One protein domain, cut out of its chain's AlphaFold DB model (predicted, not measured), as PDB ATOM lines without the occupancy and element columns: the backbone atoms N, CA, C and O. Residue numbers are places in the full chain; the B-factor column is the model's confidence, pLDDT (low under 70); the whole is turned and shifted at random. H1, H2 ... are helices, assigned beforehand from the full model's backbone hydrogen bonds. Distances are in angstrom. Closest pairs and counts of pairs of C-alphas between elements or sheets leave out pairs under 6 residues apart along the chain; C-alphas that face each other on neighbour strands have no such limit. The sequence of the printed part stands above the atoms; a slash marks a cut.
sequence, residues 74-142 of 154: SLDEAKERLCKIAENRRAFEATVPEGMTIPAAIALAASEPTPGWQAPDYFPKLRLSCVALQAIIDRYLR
ATOM      1  N   SER A  74     -20.954   6.871 -11.815       97.94
ATOM      2  CA  SER A  74     -22.083   7.765 -12.062       97.94
ATOM      3  C   SER A  74     -22.076   8.963 -11.103       97.94
ATOM      4  O   SER A  74     -21.475   8.938 -10.025       97.94
ATOM      5  N   LEU A  75     -22.804  10.023 -11.466       96.31
ATOM      6  CA  LEU A  75     -23.006  11.168 -10.573       96.31
ATOM      7  C   LEU A  75     -23.768  10.788  -9.297       96.31
ATOM      8  O   LEU A  75     -23.555  11.414  -8.261       96.31
ATOM      9  N   ASP A  76     -24.646   9.788  -9.355       97.50
ATOM     10  CA  ASP A  76     -25.403   9.345  -8.182       97.50
ATOM     11  C   ASP A  76     -24.530   8.529  -7.221       97.50
ATOM     12  O   ASP A  76     -24.561   8.788  -6.020       97.50
ATOM     13  N   GLU A  77     -23.649   7.671  -7.742       97.62
ATOM     14  CA  GLU A  77     -22.593   7.008  -6.960       97.62
ATOM     15  C   GLU A  77     -21.677   8.052  -6.292       97.62
ATOM     16  O   GLU A  77     -21.383   7.975  -5.097       97.62
ATOM     17  N   ALA A  78     -21.267   9.091  -7.031       95.94
ATOM     18  CA  ALA A  78     -20.452  10.174  -6.482       95.94
ATOM     19  C   ALA A  78     -21.160  10.911  -5.330       95.94
ATOM     20  O   ALA A  78     -20.549  11.174  -4.290       95.94
ATOM     21  N   LYS A  79     -22.458  11.214  -5.474       95.06
ATOM     22  CA  LYS A  79     -23.267  11.811  -4.396       95.06
ATOM     23  C   LYS A  79     -23.362  10.882  -3.191       95.06
ATOM     24  O   LYS A  79     -23.200  11.352  -2.068       95.06
ATOM     25  N   GLU A  80     -23.584   9.588  -3.402       96.88
ATOM     26  CA  GLU A  80     -23.686   8.612  -2.315       96.88
ATOM     27  C   GLU A  80     -22.394   8.553  -1.490       96.88
ATOM     28  O   GLU A  80     -22.435   8.591  -0.257       96.88
ATOM     29  N   ARG A  81     -21.231   8.546  -2.151       95.94
ATOM     30  CA  ARG A  81     -19.931   8.621  -1.471       95.94
ATOM     31  C   ARG A  81     -19.821   9.875  -0.609       95.94
ATOM     32  O   ARG A  81     -19.440   9.783   0.558       95.94
ATOM     33  N   LEU A  82     -20.203  11.036  -1.146       92.69
ATOM     34  CA  LEU A  82     -20.194  12.302  -0.407       92.69
ATOM     35  C   LEU A  82     -21.170  12.301   0.778       92.69
ATOM     36  O   LEU A  82     -20.826  12.847   1.830       92.69
ATOM     37  N   CYS A  83     -22.339  11.667   0.652       93.94
ATOM     38  CA  CYS A  83     -23.277  11.475   1.760       93.94
ATOM     39  C   CYS A  83     -22.648  10.645   2.883       93.94
ATOM     40  O   CYS A  83     -22.616  11.110   4.022       93.94
ATOM     41  N   LYS A  84     -22.040   9.494   2.558       95.50
ATOM     42  CA  LYS A  84     -21.348   8.635   3.538       95.50
ATOM     43  C   LYS A  84     -20.256   9.393   4.289       95.50
ATOM     44  O   LYS A  84     -20.132   9.273   5.507       95.50
ATOM     45  N   ILE A  85     -19.474  10.213   3.588       93.25
ATOM     46  CA  ILE A  85     -18.432  11.030   4.224       93.25
ATOM     47  C   ILE A  85     -19.058  12.098   5.127       93.25
ATOM     48  O   ILE A  85     -18.596  12.307   6.246       93.25
ATOM     49  N   ALA A  86     -20.122  12.769   4.676       91.31
ATOM     50  CA  ALA A  86     -20.809  13.775   5.479       91.31
ATOM     51  C   ALA A  86     -21.428  13.187   6.757       91.31
ATOM     52  O   ALA A  86     -21.382  13.839   7.797       91.31
ATOM     53  N   GLU A  87     -21.974  11.975   6.692       94.62
ATOM     54  CA  GLU A  87     -22.509  11.240   7.842       94.62
ATOM     55  C   GLU A  87     -21.411  10.885   8.845       94.62
ATOM     56  O   GLU A  87     -21.532  11.219  10.022       94.62
ATOM     57  N   ASN A  88     -20.306  10.296   8.379       94.88
ATOM     58  CA  ASN A  88     -19.163   9.974   9.238       94.88
ATOM     59  C   ASN A  88     -18.545  11.231   9.859       94.88
ATOM     60  O   ASN A  88     -18.157  11.218  11.024       94.88
ATOM     61  N   ARG A  89     -18.511  12.342   9.111       93.00
ATOM     62  CA  ARG A  89     -18.037  13.628   9.627       93.00
ATOM     63  C   ARG A  89     -18.909  14.112  10.779       93.00
ATOM     64  O   ARG A  89     -18.377  14.432  11.832       93.00
ATOM     65  N   ARG A  90     -20.236  14.113  10.607       93.06
ATOM     66  CA  ARG A  90     -21.171  14.491  11.681       93.06
ATOM     67  C   ARG A  90     -21.046  13.563  12.889       93.06
ATOM     68  O   ARG A  90     -21.097  14.035  14.017       93.06
ATOM     69  N   ALA A  91     -20.877  12.261  12.658       94.88
ATOM     70  CA  ALA A  91     -20.694  11.286  13.728       94.88
ATOM     71  C   ALA A  91     -19.412  11.556  14.531       94.88
ATOM     72  O   ALA A  91     -19.457  11.510  15.755       94.88
ATOM     73  N   PHE A  92     -18.303  11.884  13.862       95.38
ATOM     74  CA  PHE A  92     -17.063  12.300  14.517       95.38
ATOM     75  C   PHE A  92     -17.227  13.629  15.265       95.38
ATOM     76  O   PHE A  92     -16.946  13.678  16.460       95.38
ATOM     77  N   GLU A  93     -17.745  14.673  14.607       93.62
ATOM     78  CA  GLU A  93     -17.985  15.998  15.204       93.62
ATOM     79  C   GLU A  93     -18.843  15.896  16.482       93.62
ATOM     80  O   GLU A  93     -18.547  16.553  17.473       93.62
ATOM     81  N   ALA A  94     -19.836  15.000  16.518       95.88
ATOM     82  CA  ALA A  94     -20.674  14.750  17.697       95.88
ATOM     83  C   ALA A  94     -19.953  14.052  18.871       95.88
ATOM     84  O   ALA A  94     -20.524  13.924  19.955       95.88
ATOM     85  N   THR A  95     -18.732  13.552  18.670       96.62
ATOM     86  CA  THR A  95     -17.887  12.979  19.734       96.62
ATOM     87  C   THR A  95     -16.816  13.939  20.231       96.62
ATOM     88  O   THR A  95     -16.151  13.635  21.222       96.62
ATOM     89  N   VAL A  96     -16.639  15.075  19.554       95.38
ATOM     90  CA  VAL A  96     -15.654  16.085  19.931       95.38
ATOM     91  C   VAL A  96     -16.133  16.786  21.207       95.38
ATOM     92  O   VAL A  96     -17.250  17.308  21.220       95.38
ATOM     93  N   PRO A  97     -15.329  16.793  22.288       94.56
ATOM     94  CA  PRO A  97     -15.687  17.482  23.523       94.56
ATOM     95  C   PRO A  97     -15.910  18.983  23.312       94.56
ATOM     96  O   PRO A  97     -15.247  19.615  22.488       94.56
ATOM     97  N   GLU A  98     -16.803  19.570  24.108       93.56
ATOM     98  CA  GLU A  98     -17.022  21.016  24.110       93.56
ATOM     99  C   GLU A  98     -15.710  21.769  24.401       93.56
ATOM    100  O   GLU A  98     -14.909  21.358  25.243       93.56
ATOM    101  N   GLY A  99     -15.460  22.853  23.663       92.06
ATOM    102  CA  GLY A  99     -14.223  23.633  23.763       92.06
ATOM    103  C   GLY A  99     -13.005  23.021  23.056       92.06
ATOM    104  O   GLY A  99     -11.983  23.695  22.935       92.06
ATOM    105  N   MET A 100     -13.093  21.789  22.539       92.88
ATOM    106  CA  MET A 100     -12.025  21.175  21.749       92.88
ATOM    107  C   MET A 100     -12.171  21.519  20.266       92.88
ATOM    108  O   MET A 100     -13.241  21.390  19.671       92.88
ATOM    109  N   THR A 101     -11.073  21.933  19.635       90.00
ATOM    110  CA  THR A 101     -11.059  22.158  18.188       90.00
ATOM    111  C   THR A 101     -11.006  20.826  17.439       90.00
ATOM    112  O   THR A 101     -10.431  19.847  17.915       90.00
ATOM    113  N   ILE A 102     -11.552  20.793  16.222       88.50
ATOM    114  CA  ILE A 102     -11.481  19.612  15.350       88.50
ATOM    115  C   ILE A 102     -10.030  19.126  15.132       88.50
ATOM    116  O   ILE A 102      -9.796  17.929  15.307       88.50
ATOM    117  N   PRO A 103      -9.032  19.988  14.825       86.75
ATOM    118  CA  PRO A 103      -7.642  19.542  14.707       86.75
ATOM    119  C   PRO A 103      -7.100  18.895  15.986       86.75
ATOM    120  O   PRO A 103      -6.445  17.858  15.912       86.75
ATOM    121  N   ALA A 104      -7.397  19.468  17.158       89.69
ATOM    122  CA  ALA A 104      -6.962  18.904  18.434       89.69
ATOM    123  C   ALA A 104      -7.603  17.532  18.693       89.69
ATOM    124  O   ALA A 104      -6.933  16.612  19.157       89.69
ATOM    125  N   ALA A 105      -8.877  17.373  18.331       92.50
ATOM    126  CA  ALA A 105      -9.596  16.112  18.446       92.50
ATOM    127  C   ALA A 105      -9.012  15.019  17.534       92.50
ATOM    128  O   ALA A 105      -8.841  13.884  17.978       92.50
ATOM    129  N   ILE A 106      -8.656  15.361  16.289       90.50
ATOM    130  CA  ILE A 106      -7.975  14.447  15.356       90.50
ATOM    131  C   ILE A 106      -6.592  14.061  15.896       90.50
ATOM    132  O   ILE A 106      -6.255  12.878  15.917       90.50
ATOM    133  N   ALA A 107      -5.805  15.033  16.372       89.69
ATOM    134  CA  ALA A 107      -4.472  14.786  16.923       89.69
ATOM    135  C   ALA A 107      -4.519  13.867  18.154       89.69
ATOM    136  O   ALA A 107      -3.736  12.924  18.252       89.69
ATOM    137  N   LEU A 108      -5.479  14.096  19.057       91.31
ATOM    138  CA  LEU A 108      -5.718  13.220  20.199       91.31
ATOM    139  C   LEU A 108      -6.133  11.818  19.737       91.31
ATOM    140  O   LEU A 108      -5.548  10.833  20.170       91.31
ATOM    141  N   ALA A 109      -7.099  11.700  18.826       92.00
ATOM    142  CA  ALA A 109      -7.544  10.403  18.314       92.00
ATOM    143  C   ALA A 109      -6.408   9.591  17.658       92.00
ATOM    144  O   ALA A 109      -6.400   8.361  17.754       92.00
ATOM    145  N   ALA A 110      -5.450  10.271  17.023       88.31
ATOM    146  CA  ALA A 110      -4.287   9.666  16.386       88.31
ATOM    147  C   ALA A 110      -3.158   9.289  17.364       88.31
ATOM    148  O   ALA A 110      -2.285   8.507  16.993       88.31
ATOM    149  N   SER A 111      -3.151   9.809  18.598       87.44
ATOM    150  CA  SER A 111      -2.049   9.564  19.533       87.44
ATOM    151  C   SER A 111      -1.983   8.101  19.982       87.44
ATOM    152  O   SER A 111      -3.008   7.456  20.244       87.44
ATOM    153  N   GLU A 112      -0.769   7.576  20.119       84.50
ATOM    154  CA  GLU A 112      -0.545   6.265  20.721       84.50
ATOM    155  C   GLU A 112      -0.644   6.350  22.252       84.50
ATOM    156  O   GLU A 112      -0.024   7.230  22.857       84.50
ATOM    157  N   PRO A 113      -1.413   5.456  22.901       82.19
ATOM    158  CA  PRO A 113      -1.429   5.357  24.353       82.19
ATOM    159  C   PRO A 113      -0.025   5.048  24.872       82.19
ATOM    160  O   PRO A 113       0.578   4.047  24.482       82.19
ATOM    161  N   THR A 114       0.489   5.875  25.775       85.06
ATOM    162  CA  THR A 114       1.753   5.597  26.463       85.06
ATOM    163  C   THR A 114       1.506   4.825  27.764       85.06
ATOM    164  O   THR A 114       0.416   4.905  28.342       85.06
ATOM    165  N   PRO A 115       2.492   4.061  28.268       87.75
ATOM    166  CA  PRO A 115       2.373   3.406  29.568       87.75
ATOM    167  C   PRO A 115       2.052   4.417  30.677       87.75
ATOM    168  O   PRO A 115       2.734   5.430  30.818       87.75
ATOM    169  N   GLY A 116       1.011   4.142  31.466       84.44
ATOM    170  CA  GLY A 116       0.550   5.030  32.540       84.44
ATOM    171  C   GLY A 116      -0.390   6.154  32.093       84.44
ATOM    172  O   GLY A 116      -0.915   6.870  32.945       84.44
ATOM    173  N   TRP A 117      -0.654   6.296  30.791       86.31
ATOM    174  CA  TRP A 117      -1.664   7.227  30.309       86.31
ATOM    175  C   TRP A 117      -3.072   6.743  30.666       86.31
ATOM    176  O   TRP A 117      -3.454   5.606  30.385       86.31
ATOM    177  N   GLN A 118      -3.853   7.633  31.274       84.56
ATOM    178  CA  GLN A 118      -5.268   7.412  31.534       84.56
ATOM    179  C   GLN A 118      -6.074   8.109  30.446       84.56
ATOM    180  O   GLN A 118      -6.126   9.338  30.377       84.56
ATOM    181  N   ALA A 119      -6.671   7.302  29.575       84.00
ATOM    182  CA  ALA A 119      -7.535   7.800  28.524       84.00
ATOM    183  C   ALA A 119      -8.776   8.457  29.149       84.00
ATOM    184  O   ALA A 119      -9.427   7.820  29.980       84.00
ATOM    185  N   PRO A 120      -9.144   9.683  28.743       88.00
ATOM    186  CA  PRO A 120     -10.440  10.244  29.104       88.00
ATOM    187  C   PRO A 120     -11.581   9.323  28.655       88.00
ATOM    188  O   PRO A 120     -11.474   8.682  27.607       88.00
ATOM    189  N   ASP A 121     -12.704   9.315  29.371       92.00
ATOM    190  CA  ASP A 121     -13.838   8.416  29.082       92.00
ATOM    191  C   ASP A 121     -14.382   8.550  27.647       92.00
ATOM    192  O   ASP A 121     -14.862   7.585  27.049       92.00
ATOM    193  N   TYR A 122     -14.275   9.741  27.050       91.44
ATOM    194  CA  TYR A 122     -14.698   9.996  25.670       91.44
ATOM    195  C   TYR A 122     -13.720   9.453  24.612       91.44
ATOM    196  O   TYR A 122     -14.081   9.353  23.436       91.44
ATOM    197  N   PHE A 123     -12.490   9.093  24.993       93.44
ATOM    198  CA  PHE A 123     -11.413   8.763  24.061       93.44
ATOM    199  C   PHE A 123     -11.702   7.555  23.159       93.44
ATOM    200  O   PHE A 123     -11.485   7.684  21.954       93.44
ATOM    201  N   PRO A 124     -12.219   6.405  23.644       93.56
ATOM    202  CA  PRO A 124     -12.479   5.263  22.765       93.56
ATOM    203  C   PRO A 124     -13.477   5.597  21.650       93.56
ATOM    204  O   PRO A 124     -13.270   5.232  20.492       93.56
ATOM    205  N   LYS A 125     -14.537   6.348  21.982       95.62
ATOM    206  CA  LYS A 125     -15.566   6.767  21.021       95.62
ATOM    207  C   LYS A 125     -15.028   7.809  20.035       95.62
ATOM    208  O   LYS A 125     -15.293   7.711  18.835       95.62
ATOM    209  N   LEU A 126     -14.248   8.768  20.533       95.62
ATOM    210  CA  LEU A 126     -13.561   9.763  19.711       95.62
ATOM    211  C   LEU A 126     -12.610   9.087  18.710       95.62
ATOM    212  O   LEU A 126     -12.681   9.343  17.511       95.62
ATOM    213  N   ARG A 127     -11.768   8.161  19.183       95.25
ATOM    214  CA  ARG A 127     -10.814   7.425  18.346       95.25
ATOM    215  C   ARG A 127     -11.518   6.583  17.290       95.25
ATOM    216  O   ARG A 127     -11.156   6.660  16.120       95.25
ATOM    217  N   LEU A 128     -12.537   5.816  17.677       95.94
ATOM    218  CA  LEU A 128     -13.265   4.955  16.744       95.94
ATOM    219  C   LEU A 128     -13.953   5.759  15.631       95.94
ATOM    220  O   LEU A 128     -13.837   5.405  14.459       95.94
ATOM    221  N   SER A 129     -14.639   6.850  15.979       96.75
ATOM    222  CA  SER A 129     -15.310   7.701  14.987       96.75
ATOM    223  C   SER A 129     -14.318   8.444  14.085       96.75
ATOM    224  O   SER A 129     -14.561   8.558  12.883       96.75
ATOM    225  N   CYS A 130     -13.165   8.864  14.618       94.88
ATOM    226  CA  CYS A 130     -12.082   9.435  13.822       94.88
ATOM    227  C   CYS A 130     -11.522   8.417  12.820       94.88
ATOM    228  O   CYS A 130     -11.370   8.740  11.644       94.88
ATOM    229  N   VAL A 131     -11.257   7.178  13.251       94.44
ATOM    230  CA  VAL A 131     -10.781   6.101  12.366       94.44
ATOM    231  C   VAL A 131     -11.804   5.802  11.268       94.44
ATOM    232  O   VAL A 131     -11.425   5.691  10.105       94.44
ATOM    233  N   ALA A 132     -13.096   5.732  11.602       95.44
ATOM    234  CA  ALA A 132     -14.156   5.527  10.614       95.44
ATOM    235  C   ALA A 132     -14.211   6.661   9.572       95.44
ATOM    236  O   ALA A 132     -14.298   6.401   8.368       95.44
ATOM    237  N   LEU A 133     -14.092   7.917  10.020       94.00
ATOM    238  CA  LEU A 133     -14.023   9.076   9.134       94.00
ATOM    239  C   LEU A 133     -12.776   9.042   8.236       94.00
ATOM    240  O   LEU A 133     -12.883   9.294   7.038       94.00
ATOM    241  N   GLN A 134     -11.605   8.714   8.780       91.38
ATOM    242  CA  GLN A 134     -10.382   8.625   7.981       91.38
ATOM    243  C   GLN A 134     -10.476   7.498   6.948       91.38
ATOM    244  O   GLN A 134     -10.218   7.741   5.776       91.38
ATOM    245  N   ALA A 135     -10.989   6.324   7.326       92.50
ATOM    246  CA  ALA A 135     -11.160   5.203   6.407       92.50
ATOM    247  C   ALA A 135     -12.092   5.531   5.226       92.50
ATOM    248  O   ALA A 135     -11.816   5.147   4.089       92.50
ATOM    249  N   ILE A 136     -13.198   6.254   5.459       94.00
ATOM    250  CA  ILE A 136     -14.115   6.631   4.371       94.00
ATOM    251  C   ILE A 136     -13.524   7.729   3.474       94.00
ATOM    252  O   ILE A 136     -13.766   7.734   2.264       94.00
ATOM    253  N   ILE A 137     -12.726   8.633   4.050       91.31
ATOM    254  CA  ILE A 137     -11.970   9.650   3.313       91.31
ATOM    255  C   ILE A 137     -10.904   8.990   2.434       91.31
ATOM    256  O   ILE A 137     -10.846   9.294   1.243       91.31
ATOM    257  N   ASP A 138     -10.125   8.060   2.983       90.12
ATOM    258  CA  ASP A 138      -9.102   7.304   2.254       90.12
ATOM    259  C   ASP A 138      -9.713   6.527   1.094       90.12
ATOM    260  O   ASP A 138      -9.203   6.521  -0.022       90.12
ATOM    261  N   ARG A 139     -10.870   5.909   1.331       92.00
ATOM    262  CA  ARG A 139     -11.544   5.107   0.315       92.00
ATOM    263  C   ARG A 139     -12.002   5.933  -0.891       92.00
ATOM    264  O   ARG A 139     -11.880   5.463  -2.027       92.00
ATOM    265  N   TYR A 140     -12.581   7.111  -0.651       93.06
ATOM    266  CA  TYR A 140     -13.345   7.840  -1.672       93.06
ATOM    267  C   TYR A 140     -12.743   9.171  -2.111       93.06
ATOM    268  O   TYR A 140     -13.066   9.631  -3.207       93.06
ATOM    269  N   LEU A 141     -11.932   9.827  -1.288       90.06
ATOM    270  CA  LEU A 141     -11.438  11.173  -1.580       90.06
ATOM    271  C   LEU A 141      -9.933  11.231  -1.817       90.06
ATOM    272  O   LEU A 141      -9.536  12.026  -2.671       90.06
ATOM    273  N   ARG A 142      -9.135  10.430  -1.100       86.69
ATOM    274  CA  ARG A 142      -7.680  10.375  -1.291       86.69
ATOM    275  C   ARG A 142      -7.312   9.416  -2.418       86.69
ATOM    276  O   ARG A 142      -7.873   8.325  -2.524       86.69
TER     277      ARG A 142
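AT A GLANCE: This is residues 74 to 142 of the 154 residues of an uncharacterized protein of Erythrobacter sp. RIFCSPHIGHO2_12_FULL_63_10 (UniProt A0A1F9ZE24). Two long helices, H1 and H3, lie side by side and run opposite ways, and a short third helix, H2, crosses H3 near its first residues. Beyond this end a loop, residues 112 to 121, sticks out from the body. The printed part has 69 residues with three named helices, in the order H1, H2, H3, and no named strand; the class is all helix, with 46 residues in the helices. It is loose, with a radius of gyration of the C-alphas of 13.9 A, and its outline is a rod spanning 50 by 23 by 16 A.

HOW THE PARTS SIT: Start with H1, residues 75 to 93, and look for its partner H3, residues 123 to 140. The two touch, with 15 pairs of C-alphas within 8 A; the closest are those of Phe 92 and Ser 129, 4.9 A apart. Their lines stand at a shallow tilt of 17 degrees, and they run opposite ways. Next along the printed part comes H2, residues 102 to 110, which is close to H1 but not clearly touching it: the closest C-alphas, those of Glu 93 and Ile 102, are 7.4 A apart. The lines of H1 and H2 are about perpendicular, at 84 degrees. H2 and H3 touch, H3 with its residues 123 to 130 alone, and the closest C-alphas are those of Ala 109 and Arg 127, 4.4 A apart. Their lines are about perpendicular, at 81 degrees. In the backbones of H1, H2 and H3 every O i to N i+4 pair is within hydrogen-bond range.

IN THESE COORDINATES: Find C-alpha 75 at (-23.006, 11.168, -10.573); from there H1 runs through 19 residues, 26.7 A from first to last C-alpha, to Glu 93 at (-17.985, 15.998, 15.204). H2 begins at Ile 102 and ends at Ala 110, nine residues and 12.3 A. Then look for C-alpha 123 at (-11.413, 8.763, 24.061), where H3 begins; its 18 residues cover 25.8 A and end at C-alpha 140 at (-13.345, 7.840, -1.672). As you follow z, you will find it rising from C-alpha 75 to C-alpha 93 and falling from C-alpha 123 to C-alpha 140.

THE WHOLE: The two C-alphas farthest apart are those of Ser 74 and Gly 116, 50.1 A. Without residues 112 to 121, which stand free, the body has 59 residues and spans 39 by 19 by 17 A. The link from H1 to H2 is short, with 8 residues; the link from H2 to H3, residues 111 to 122, is long, with 12. The printed part has no cut. The mean pLDDT of the printed part is 92.2, and no printed residue is under 70.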